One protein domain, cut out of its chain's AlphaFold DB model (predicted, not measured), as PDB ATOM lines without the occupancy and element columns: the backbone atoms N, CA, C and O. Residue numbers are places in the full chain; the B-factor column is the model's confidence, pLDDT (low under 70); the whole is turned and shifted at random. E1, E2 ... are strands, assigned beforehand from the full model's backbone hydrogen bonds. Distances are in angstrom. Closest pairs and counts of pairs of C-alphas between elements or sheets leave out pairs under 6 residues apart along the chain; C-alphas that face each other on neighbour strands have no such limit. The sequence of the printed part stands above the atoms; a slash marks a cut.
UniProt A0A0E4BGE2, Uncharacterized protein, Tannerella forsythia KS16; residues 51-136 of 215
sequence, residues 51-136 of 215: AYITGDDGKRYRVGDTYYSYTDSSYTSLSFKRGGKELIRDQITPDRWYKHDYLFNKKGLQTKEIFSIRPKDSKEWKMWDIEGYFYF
ATOM      1  N   ALA A  51     376.796 253.937 291.402       84.06
ATOM      2  CA  ALA A  51     375.504 254.287 290.887       84.06
ATOM      3  C   ALA A  51     374.610 254.584 292.080       84.06
ATOM      4  O   ALA A  51     374.536 253.822 293.049       84.06
ATOM      5  N   TYR A  52     373.910 255.703 291.981       89.19
ATOM      6  CA  TYR A  52     372.970 256.153 292.989       89.19
ATOM      7  C   TYR A  52     371.603 256.345 292.359       89.19
ATOM      8  O   TYR A  52     371.487 256.697 291.186       89.19
ATOM      9  N   ILE A  53     370.572 256.166 293.172       90.62
ATOM     10  CA  ILE A  53     369.195 256.484 292.829       90.62
ATOM     11  C   ILE A  53     368.594 257.374 293.914       90.62
ATOM     12  O   ILE A  53     368.897 257.221 295.099       90.62
ATOM     13  N   THR A  54     367.754 258.319 293.513       91.56
ATOM     14  CA  THR A  54     367.008 259.163 294.447       91.56
ATOM     15  C   THR A  54     365.730 258.439 294.864       91.56
ATOM     16  O   THR A  54     364.963 258.005 294.006       91.56
ATOM     17  N   GLY A  55     365.523 258.268 296.169       87.06
ATOM     18  CA  GLY A  55     364.277 257.735 296.718       87.06
ATOM     19  C   GLY A  55     363.207 258.814 296.879       87.06
ATOM     20  O   GLY A  55     363.471 260.005 296.717       87.06
ATOM     21  N   ASP A  56     361.995 258.397 297.241       85.00
ATOM     22  CA  ASP A  56     360.841 259.300 297.391       85.00
ATOM     23  C   ASP A  56     361.030 260.339 298.500       85.00
ATOM     24  O   ASP A  56     360.411 261.398 298.482       85.00
ATOM     25  N   ASP A  57     361.892 260.039 299.468       86.94
ATOM     26  CA  ASP A  57     362.252 260.942 300.558       86.94
ATOM     27  C   ASP A  57     363.338 261.958 300.162       86.94
ATOM     28  O   ASP A  57     363.906 262.633 301.022       86.94
ATOM     29  N   GLY A  58     363.669 262.038 298.869       88.25
ATOM     30  CA  GLY A  58     364.685 262.927 298.312       88.25
ATOM     31  C   GLY A  58     366.126 262.507 298.619       88.25
ATOM     32  O   GLY A  58     367.061 263.186 298.195       88.25
ATOM     33  N   LYS A  59     366.345 261.398 299.341       90.38
ATOM     34  CA  LYS A  59     367.694 260.922 299.669       90.38
ATOM     35  C   LYS A  59     368.291 260.113 298.525       90.38
ATOM     36  O   LYS A  59     367.584 259.489 297.737       90.38
ATOM     37  N   ARG A  60     369.624 260.094 298.468       91.25
ATOM     38  CA  ARG A  60     370.388 259.263 297.534       91.25
ATOM     39  C   ARG A  60     370.718 257.918 298.171       91.25
ATOM     40  O   ARG A  60     371.286 257.868 299.258       91.25
ATOM     41  N   TYR A  61     370.411 256.852 297.446       90.62
ATOM     42  CA  TYR A  61     370.667 255.468 297.817       90.62
ATOM     43  C   TYR A  61     371.656 254.876 296.824       90.62
ATOM     44  O   TYR A  61     371.473 255.010 295.613       90.62
ATOM     45  N   ARG A  62     372.713 254.236 297.317       89.56
ATOM     46  CA  ARG A  62     373.640 253.492 296.470       89.56
ATOM     47  C   ARG A  62     372.943 252.223 295.989       89.56
ATOM     48  O   ARG A  62     372.318 251.505 296.769       89.56
ATOM     49  N   VAL A  63     373.047 251.953 294.694       88.38
ATOM     50  CA  VAL A  63     372.490 250.743 294.086       88.38
ATOM     51  C   VAL A  63     373.167 249.507 294.688       88.38
ATOM     52  O   VAL A  63     374.392 249.420 294.707       88.38
ATOM     53  N   GLY A  64     372.367 248.540 295.146       84.38
ATOM     54  CA  GLY A  64     372.835 247.287 295.747       84.38
ATOM     55  C   GLY A  64     372.999 247.308 297.271       84.38
ATOM     56  O   GLY A  64     373.009 246.236 297.874       84.38
ATOM     57  N   ASP A  65     373.058 248.486 297.896       89.25
ATOM     58  CA  ASP A  65     373.066 248.607 299.356       89.25
ATOM     59  C   ASP A  65     371.649 248.412 299.924       89.25
ATOM     60  O   ASP A  65     370.641 248.719 299.275       89.25
ATOM     61  N   THR A  66     371.575 247.913 301.159       91.25
ATOM     62  CA  THR A  66     370.318 247.798 301.911       91.25
ATOM     63  C   THR A  66     370.310 248.787 303.061       91.25
ATOM     64  O   THR A  66     371.246 248.833 303.854       91.25
ATOM     65  N   TYR A  67     369.245 249.569 303.164       92.88
ATOM     66  CA  TYR A  67     369.074 250.626 304.150       92.88
ATOM     67  C   TYR A  67     367.972 250.250 305.124       92.88
ATOM     68  O   TYR A  67     366.948 249.714 304.711       92.88
ATOM     69  N   TYR A  68     368.168 250.563 306.398       92.12
ATOM     70  CA  TYR A  68     367.268 250.161 307.467       92.12
ATOM     71  C   TYR A  68     366.729 251.378 308.211       92.12
ATOM     72  O   TYR A  68     367.468 252.307 308.548       92.12
ATOM     73  N   SER A  69     365.430 251.361 308.485       90.69
ATOM     74  CA  SER A  69     364.749 252.338 309.332       90.69
ATOM     75  C   SER A  69     363.952 251.622 310.416       90.69
ATOM     76  O   SER A  69     363.470 250.510 310.218       90.69
ATOM     77  N   TYR A  70     363.831 252.252 311.583       90.38
ATOM     78  CA  TYR A  70     363.265 251.631 312.778       90.38
ATOM     79  C   TYR A  70     362.163 252.494 313.374       90.38
ATOM     80  O   TYR A  70     362.292 253.717 313.435       90.38
ATOM     81  N   THR A  71     361.136 251.832 313.893       89.06
ATOM     82  CA  THR A  71     360.168 252.391 314.839       89.06
ATOM     83  C   THR A  71     360.261 251.618 316.160       89.06
ATOM     84  O   THR A  71     361.115 250.742 316.310       89.06
ATOM     85  N   ASP A  72     359.389 251.917 317.120       83.62
ATOM     86  CA  ASP A  72     359.344 251.188 318.394       83.62
ATOM     87  C   ASP A  72     358.867 249.734 318.238       83.62
ATOM     88  O   ASP A  72     359.192 248.884 319.063       83.62
ATOM     89  N   SER A  73     358.102 249.429 317.184       85.12
ATOM     90  CA  SER A  73     357.486 248.112 316.974       85.12
ATOM     91  C   SER A  73     357.704 247.543 315.572       85.12
ATOM     92  O   SER A  73     357.015 246.606 315.170       85.12
ATOM     93  N   SER A  74     358.614 248.114 314.789       90.75
ATOM     94  CA  SER A  74     358.925 247.626 313.449       90.75
ATOM     95  C   SER A  74     360.308 248.056 312.990       90.75
ATOM     96  O   SER A  74     360.893 249.008 313.512       90.75
ATOM     97  N   TYR A  75     360.797 247.390 311.955       92.81
ATOM     98  CA  TYR A  75     361.827 247.962 311.105       92.81
ATOM     99  C   TYR A  75     361.543 247.654 309.641       92.81
ATOM    100  O   TYR A  75     360.888 246.667 309.307       92.81
ATOM    101  N   THR A  76     362.048 248.514 308.772       94.12
ATOM    102  CA  THR A  76     361.932 248.378 307.326       94.12
ATOM    103  C   THR A  76     363.325 248.283 306.741       94.12
ATOM    104  O   THR A  76     364.190 249.090 307.078       94.12
ATOM    105  N   SER A  77     363.534 247.330 305.839       94.38
ATOM    106  CA  SER A  77     364.684 247.337 304.939       94.38
ATOM    107  C   SER A  77     364.261 247.815 303.550       94.38
ATOM    108  O   SER A  77     363.192 247.452 303.054       94.38
ATOM    109  N   LEU A  78     365.088 248.650 302.929       94.50
ATOM    110  CA  LEU A  78     364.872 249.237 301.613       94.50
ATOM    111  C   LEU A  78     366.139 249.056 300.778       94.50
ATOM    112  O   LEU A  78     367.228 249.432 301.206       94.50
ATOM    113  N   SER A  79     366.009 248.511 299.574       92.69
ATOM    114  CA  SER A  79     367.122 248.418 298.627       92.69
ATOM    115  C   SER A  79     366.646 248.674 297.207       92.69
ATOM    116  O   SER A  79     365.495 248.409 296.859       92.69
ATOM    117  N   PHE A  80     367.544 249.181 296.370       91.75
ATOM    118  CA  PHE A  80     367.333 249.243 294.931       91.75
ATOM    119  C   PHE A  80     368.335 248.327 294.247       91.75
ATOM    120  O   PHE A  80     369.534 248.388 294.532       91.75
ATOM    121  N   LYS A  81     367.852 247.497 293.324       87.62
ATOM    122  CA  LYS A  81     368.703 246.607 292.535       87.62
ATOM    123  C   LYS A  81     368.472 246.871 291.055       87.62
ATOM    124  O   LYS A  81     367.329 247.035 290.621       87.62
ATOM    125  N   ARG A  82     369.573 246.898 290.297       86.50
ATOM    126  CA  ARG A  82     369.496 246.839 288.838       86.50
ATOM    127  C   ARG A  82     368.869 245.511 288.436       86.50
ATOM    128  O   ARG A  82     369.143 244.473 289.042       86.50
ATOM    129  N   GLY A  83     368.022 245.593 287.429       78.56
ATOM    130  CA  GLY A  83     367.427 244.464 286.772       78.56
ATOM    131  C   GLY A  83     368.479 243.565 286.143       78.56
ATOM    132  O   GLY A  83     369.584 243.990 285.804       78.56
ATOM    133  N   GLY A  84     368.137 242.296 286.007       75.44
ATOM    134  CA  GLY A  84     369.023 241.301 285.441       75.44
ATOM    135  C   GLY A  84     368.428 239.911 285.531       75.44
ATOM    136  O   GLY A  84     367.305 239.712 286.002       75.44
ATOM    137  N   LYS A  85     369.206 238.944 285.059       64.56
ATOM    138  CA  LYS A  85     368.856 237.533 285.125       64.56
ATOM    139  C   LYS A  85     368.961 237.056 286.578       64.56
ATOM    140  O   LYS A  85     370.062 236.992 287.124       64.56
ATOM    141  N   GLU A  86     367.833 236.749 287.217       58.50
ATOM    142  CA  GLU A  86     367.850 236.098 288.534       58.50
ATOM    143  C   GLU A  86     368.133 234.598 288.367       58.50
ATOM    144  O   GLU A  86     367.399 233.891 287.674       58.50
ATOM    145  N   LEU A  87     369.179 234.105 289.043       47.75
ATOM    146  CA  LEU A  87     369.628 232.702 288.992       47.75
ATOM    147  C   LEU A  87     368.531 231.696 289.376       47.75
ATOM    148  O   LEU A  87     368.552 230.564 288.916       47.75
ATOM    149  N   ILE A  88     367.564 232.111 290.195       46.94
ATOM    150  CA  ILE A  88     366.555 231.216 290.776       46.94
ATOM    151  C   ILE A  88     365.352 231.018 289.835       46.94
ATOM    152  O   ILE A  88     364.565 230.097 290.041       46.94
ATOM    153  N   ARG A  89     365.159 231.868 288.812       52.34
ATOM    154  CA  ARG A  89     363.914 231.855 288.013       52.34
ATOM    155  C   ARG A  89     364.077 232.044 286.509       52.34
ATOM    156  O   ARG A  89     363.062 232.092 285.826       52.34
ATOM    157  N   ASP A  90     365.304 232.193 286.007       55.91
ATOM    158  CA  ASP A  90     365.597 232.457 284.583       55.91
ATOM    159  C   ASP A  90     364.829 233.672 284.005       55.91
ATOM    160  O   ASP A  90     364.726 233.867 282.797       55.91
ATOM    161  N   GLN A  91     364.287 234.522 284.882       61.53
ATOM    162  CA  GLN A  91     363.515 235.704 284.528       61.53
ATOM    163  C   GLN A  91     364.429 236.924 284.521       61.53
ATOM    164  O   GLN A  91     365.193 237.164 285.462       61.53
ATOM    165  N   ILE A  92     364.311 237.730 283.463       71.75
ATOM    166  CA  ILE A  92     364.894 239.067 283.428       71.75
ATOM    167  C   ILE A  92     363.987 239.977 284.247       71.75
ATOM    168  O   ILE A  92     362.855 240.284 283.875       71.75
ATOM    169  N   THR A  93     364.490 240.399 285.396       76.75
ATOM    170  CA  THR A  93     363.797 241.344 286.263       76.75
ATOM    171  C   THR A  93     364.132 242.772 285.826       76.75
ATOM    172  O   THR A  93     365.299 243.044 285.583       76.75
ATOM    173  N   PRO A  94     363.173 243.715 285.717       86.12
ATOM    174  CA  PRO A  94     363.497 245.141 285.613       86.12
ATOM    175  C   PRO A  94     364.096 245.711 286.902       86.12
ATOM    176  O   PRO A  94     363.818 245.199 287.995       86.12
ATOM    177  N   ASP A  95     364.827 246.820 286.740       89.94
ATOM    178  CA  ASP A  95     365.248 247.746 287.795       89.94
ATOM    179  C   ASP A  95     364.094 248.034 288.760       89.94
ATOM    180  O   ASP A  95     363.010 248.479 288.352       89.94
ATOM    181  N   ARG A  96     364.309 247.788 290.054       91.38
ATOM    182  CA  ARG A  96     363.243 247.943 291.045       91.38
ATOM    183  C   ARG A  96     363.759 248.182 292.453       91.38
ATOM    184  O   ARG A  96     364.857 247.777 292.839       91.38
ATOM    185  N   TRP A  97     362.882 248.787 293.232       93.44
ATOM    186  CA  TRP A  97     362.969 248.858 294.672       93.44
ATOM    187  C   TRP A  97     362.393 247.597 295.309       93.44
ATOM    188  O   TRP A  97     361.363 247.077 294.871       93.44
ATOM    189  N   TYR A  98     363.036 247.166 296.385       92.25
ATOM    190  CA  TYR A  98     362.563 246.154 297.313       92.25
ATOM    191  C   TYR A  98     362.384 246.819 298.669       92.25
ATOM    192  O   TYR A  98     363.286 247.508 299.148       92.25
ATOM    193  N   LYS A  99     361.231 246.591 299.284       93.88
ATOM    194  CA  LYS A  99     360.941 247.008 300.648       93.88
ATOM    195  C   LYS A  99     360.461 245.801 301.430       93.88
ATOM    196  O   LYS A  99     359.563 245.097 300.970       93.88
ATOM    197  N   HIS A 100     361.053 245.584 302.592       93.19
ATOM    198  CA  HIS A 100     360.643 244.532 303.501       93.19
ATOM    199  C   HIS A 100     360.357 245.126 304.878       93.19
ATOM    200  O   HIS A 100     361.268 245.638 305.529       93.19
ATOM    201  N   ASP A 101     359.090 245.082 305.282       91.25
ATOM    202  CA  ASP A 101     358.612 245.574 306.571       91.25
ATOM    203  C   ASP A 101     358.461 244.414 307.565       91.25
ATOM    204  O   ASP A 101     357.702 243.478 307.314       91.25
ATOM    205  N   TYR A 102     359.134 244.516 308.710       88.06
ATOM    206  CA  TYR A 102     359.077 243.562 309.818       88.06
ATOM    207  C   TYR A 102     358.332 244.196 310.991       88.06
ATOM    208  O   TYR A 102     358.731 245.256 311.476       88.06
ATOM    209  N   LEU A 103     357.250 243.574 311.459       85.62
ATOM    210  CA  LEU A 103     356.392 244.114 312.518       85.62
ATOM    211  C   LEU A 103     356.417 243.223 313.755       85.62
ATOM    212  O   LEU A 103     356.225 242.013 313.657       85.62
ATOM    213  N   PHE A 104     356.530 243.833 314.931       82.00
ATOM    214  CA  PHE A 104     356.662 243.160 316.220       82.00
ATOM    215  C   PHE A 104     355.508 243.530 317.154       82.00
ATOM    216  O   PHE A 104     354.957 244.630 317.099       82.00
ATOM    217  N   ASN A 105     355.126 242.609 318.038       78.56
ATOM    218  CA  ASN A 105     354.209 242.925 319.130       78.56
ATOM    219  C   ASN A 105     354.949 243.595 320.303       78.56
ATOM    220  O   ASN A 105     356.175 243.666 320.336       78.56
ATOM    221  N   LYS A 106     354.198 244.024 321.326       76.31
ATOM    222  CA  LYS A 106     354.742 244.671 322.538       76.31
ATOM    223  C   LYS A 106     355.751 243.819 323.329       76.31
ATOM    224  O   LYS A 106     356.427 244.351 324.197       76.31
ATOM    225  N   LYS A 107     355.828 242.511 323.067       76.00
ATOM    226  CA  LYS A 107     356.780 241.585 323.697       76.00
ATOM    227  C   LYS A 107     358.041 241.361 322.843       76.00
ATOM    228  O   LYS A 107     358.830 240.485 323.170       76.00
ATOM    229  N   GLY A 108     358.211 242.102 321.743       73.88
ATOM    230  CA  GLY A 108     359.362 241.978 320.841       73.88
ATOM    231  C   GLY A 108     359.293 240.784 319.885       73.88
ATOM    232  O   GLY A 108     360.285 240.448 319.251       73.88
ATOM    233  N   LEU A 109     358.133 240.134 319.766       72.25
ATOM    234  CA  LEU A 109     357.944 238.971 318.902       72.25
ATOM    235  C   LEU A 109     357.426 239.400 317.523       72.25
ATOM    236  O   LEU A 109     356.447 240.146 317.442       72.25
ATOM    237  N   GLN A 110     358.048 238.911 316.448       76.19
ATOM    238  CA  GLN A 110     357.728 239.292 315.070       76.19
ATOM    239  C   GLN A 110     356.385 238.723 314.619       76.19
ATOM    240  O   GLN A 110     356.232 237.533 314.425       76.19
ATOM    241  N   THR A 111     355.390 239.567 314.415       72.81
ATOM    242  CA  THR A 111     354.039 239.148 314.022       72.81
ATOM    243  C   THR A 111     353.839 239.062 312.518       72.81
ATOM    244  O   THR A 111     352.932 238.359 312.064       72.81
ATOM    245  N   LYS A 112     354.628 239.812 311.742       78.25
ATOM    246  CA  LYS A 112     354.379 239.975 310.313       78.25
ATOM    247  C   LYS A 112     355.623 240.417 309.552       78.25
ATOM    248  O   LYS A 112     356.360 241.272 310.034       78.25
ATOM    249  N   GLU A 113     355.762 239.890 308.348       83.81
ATOM    250  CA  GLU A 113     356.681 240.320 307.300       83.81
ATOM    251  C   GLU A 113     355.872 240.730 306.066       83.81
ATOM    252  O   GLU A 113     354.905 240.060 305.692       83.81
ATOM    253  N   ILE A 114     356.217 241.861 305.452       84.19
ATOM    254  CA  ILE A 114     355.583 242.337 304.218       84.19
ATOM    255  C   ILE A 114     356.669 242.622 303.195       84.19
ATOM    256  O   ILE A 114     357.451 243.559 303.351       84.19
ATOM    257  N   PHE A 115     356.658 241.862 302.107       86.62
ATOM    258  CA  PHE A 115     357.552 242.044 300.976       86.62
ATOM    259  C   PHE A 115     356.835 242.866 299.916       86.62
ATOM    260  O   PHE A 115     355.794 242.468 299.395       86.62
ATOM    261  N   SER A 116     357.393 244.017 299.573       91.44
ATOM    262  CA  SER A 116     356.874 244.896 298.530       91.44
ATOM    263  C   SER A 116     357.945 245.166 297.486       91.44
ATOM    264  O   SER A 116     359.119 245.356 297.808       91.44
ATOM    265  N   ILE A 117     357.526 245.238 296.229       91.50
ATOM    266  CA  ILE A 117     358.380 245.646 295.120       91.50
ATOM    267  C   ILE A 117     357.798 246.866 294.424       91.50
ATOM    268  O   ILE A 117     356.583 247.072 294.397       91.50
ATOM    269  N   ARG A 118     358.670 247.659 293.813       92.50
ATOM    270  CA  ARG A 118     358.255 248.780 292.975       92.50
ATOM    271  C   ARG A 118     359.235 248.975 291.821       92.50
ATOM    272  O   ARG A 118     360.401 249.260 292.090       92.50
ATOM    273  N   PRO A 119     358.800 248.846 290.557       90.88
ATOM    274  CA  PRO A 119     359.636 249.181 289.405       90.88
ATOM    275  C   PRO A 119     360.194 250.604 289.504       90.88
ATOM    276  O   PRO A 119     359.514 251.484 290.027       90.88
ATOM    277  N   LYS A 120     361.406 250.836 288.987       88.75
ATOM    278  CA  LYS A 120     362.085 252.143 289.026       88.75
ATOM    279  C   LYS A 120     361.187 253.307 288.596       88.75
ATOM    280  O   LYS A 120     361.150 254.322 289.282       88.75
ATOM    281  N   ASP A 121     360.454 253.121 287.502       85.94
ATOM    282  CA  ASP A 121     359.654 254.172 286.863       85.94
ATOM    283  C   ASP A 121     358.205 254.226 287.380       85.94
ATOM    284  O   ASP A 121     357.360 254.935 286.836       85.94
ATOM    285  N   SER A 122     357.891 253.471 288.438       88.06
ATOM    286  CA  SER A 122     356.570 253.452 289.060       88.06
ATOM    287  C   SER A 122     356.569 254.203 290.386       88.06
ATOM    288  O   SER A 122     357.520 254.137 291.162       88.06
ATOM    289  N   LYS A 123     355.446 254.859 290.689       85.94
ATOM    290  CA  LYS A 123     355.182 255.442 292.013       85.94
ATOM    291  C   LYS A 123     354.490 254.463 292.965       85.94
ATOM    292  O   LYS A 123     354.432 254.721 294.163       85.94
ATOM    293  N   GLU A 124     354.005 253.331 292.462       89.00
ATOM    294  CA  GLU A 124     353.154 252.415 293.220       89.00
ATOM    295  C   GLU A 124     353.927 251.210 293.750       89.00
ATOM    296  O   GLU A 124     354.542 250.448 293.001       89.00
ATOM    297  N   TRP A 125     353.848 250.999 295.062       91.06
ATOM    298  CA  TRP A 125     354.327 249.774 295.686       91.06
ATOM    299  C   TRP A 125     353.337 248.640 295.455       91.06
ATOM    300  O   TRP A 125     352.166 248.742 295.815       91.06
ATOM    301  N   LYS A 126     353.827 247.527 294.911       87.69
ATOM    302  CA  LYS A 126     353.068 246.285 294.805       87.69
ATOM    303  C   LYS A 126     353.510 245.345 295.913       87.69
ATOM    304  O   LYS A 126     354.687 244.995 296.000       87.69
ATOM    305  N   MET A 127     352.562 244.933 296.748       84.12
ATOM    306  CA  MET A 127     352.794 243.864 297.713       84.12
ATOM    307  C   MET A 127     353.075 242.574 296.939       84.12
ATOM    308  O   MET A 127     352.252 242.130 296.140       84.12
ATOM    309  N   TRP A 128     354.266 242.024 297.139       77.69
ATOM    310  CA  TRP A 128     354.731 240.796 296.512       77.69
ATOM    311  C   TRP A 128     354.377 239.580 297.363       77.69
ATOM    312  O   TRP A 128     353.858 238.598 296.837       77.69
ATOM    313  N   ASP A 129     354.633 239.663 298.669       69.19
ATOM    314  CA  ASP A 129     354.350 238.589 299.616       69.19
ATOM    315  C   ASP A 129     354.087 239.138 301.024       69.19
ATOM    316  O   ASP A 129     354.414 240.284 301.348       69.19
ATOM    317  N   ILE A 130     353.463 238.312 301.853       70.88
ATOM    318  CA  ILE A 130     353.098 238.617 303.229       70.88
ATOM    319  C   ILE A 130     353.200 237.343 304.058       70.88
ATOM    320  O   ILE A 130     352.502 236.365 303.796       70.88
ATOM    321  N   GLU A 131     354.020 237.376 305.101       65.44
ATOM    322  CA  GLU A 131     354.109 236.275 306.055       65.44
ATOM    323  C   GLU A 131     353.582 236.729 307.409       65.44
ATOM    324  O   GLU A 131     353.999 237.747 307.957       65.44
ATOM    325  N   GLY A 132     352.615 235.989 307.946       55.66
ATOM    326  CA  GLY A 132     352.141 236.166 309.315       55.66
ATOM    327  C   GLY A 132     352.749 235.111 310.229       55.66
ATOM    328  O   GLY A 132     352.773 233.931 309.875       55.66
ATOM    329  N   TYR A 133     353.168 235.523 311.424       50.00
ATOM    330  CA  TYR A 133     353.725 234.630 312.436       50.00
ATOM    331  C   TYR A 133     352.867 234.646 313.701       50.00
ATOM    332  O   TYR A 133     352.435 235.697 314.185       50.00
ATOM    333  N   PHE A 134     352.652 233.455 314.256       47.22
ATOM    334  CA  PHE A 134     352.066 233.256 315.576       47.22
ATOM    335  C   PHE A 134     353.054 232.490 316.437       47.22
ATOM    336  O   PHE A 134     353.524 231.425 316.043       47.22
ATOM    337  N   TYR A 135     353.339 233.040 317.614       45.59
ATOM    338  CA  TYR A 135     354.143 232.371 318.627       45.59
ATOM    339  C   TYR A 135     353.211 231.699 319.620       45.59
ATOM    340  O   TYR A 135     352.402 232.361 320.277       45.59
ATOM    341  N   PHE A 136     353.330 230.382 319.718       44.59
ATOM    342  CA  PHE A 136     352.634 229.597 320.723       44.59
ATOM    343  C   PHE A 136     353.426 229.677 322.023       44.59
ATOM    344  O   PHE A 136     354.576 229.253 322.084       44.59
TER     345      PHE A 136
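AT A GLANCE: This is residues 51 to 136 of the 215 residues of an uncharacterized protein of Tannerella forsythia KS16 (UniProt A0A0E4BGE2). One twisted sheet of five antiparallel strands, E3 to E7, makes the body, a single wall running back and forth along the longest axis. A small hairpin, E1 and E2, sits near one corner of it, by the end of E4, and at that same end of the sheet a long loop, residues 82 to 95, leads away between E4 and E5. The printed part has 86 residues, with no named helix and seven named strands, E1 to E7 in number order along the chain; the class is all strand. The sheet's order is E3, E4, E5, E6, E7. The whole is only just loose, close to compact, with a radius of gyration of the C-alphas of 14.6 A and spans of 41 by 32 by 21 A.

IN THESE COORDINATES: E6, residues 110 to 119, and E7, residues 126 to 135, are the longest strands by residues, each 27.6 A from first to last C-alpha. E7 ends with C-alpha 135 at (354.143, 232.371, 318.627). E5, residues 96 to 104, is 26.5 A long and begins with C-alpha 96 at (363.243, 247.943, 291.045). E4, residues 74 to 81, is 23.1 A long, and E3, residues 66 to 70, 13.5 A. E1, residues 52 to 54, and E2, residues 60 to 62, have three residues each; C-alpha 52 is at (372.970, 256.153, 292.989).

HOW THE PARTS SIT: E3 to E7 form a meander, each strand the antiparallel neighbour of the one before. E3 and E7 are the edge strands. From edge to edge the strands' lines turn by 54 degrees. E4 and E5, a hairpin, run at 167 degrees, with N 77 and O 100 within hydrogen-bond range at 2.8 A. E5 and E6 are a hairpin at 167 degrees, with N 99 and O 116 at 2.9 A. E6 and E7 are a hairpin at 171 degrees, with N 113 and O 131 at 2.8 A. E3 and E4 are a hairpin at 160 degrees, with N 67 and O 78 at 2.8 A. The hairpin of E1 and E2, at 147 degrees, has N 53 and O 61 at 2.8 A. The closest C-alphas of E2 and E4, Tyr 61 and Phe 80, are 7.6 A apart. E2 and E3 are only just apart, closest 8.1 A.

THE WHOLE: The two C-alphas farthest apart, those of Ala 51 and Phe 136, are 45.0 A apart. The printed part has no cut. The link from E4 to E5 is long, 14 residues; within it residues 84 to 85 pair with residues 92 to 93, antiparallel. The mean pLDDT of the printed part is 81.3; residues 85 to 91, 129 and 131 to 136 are under 70.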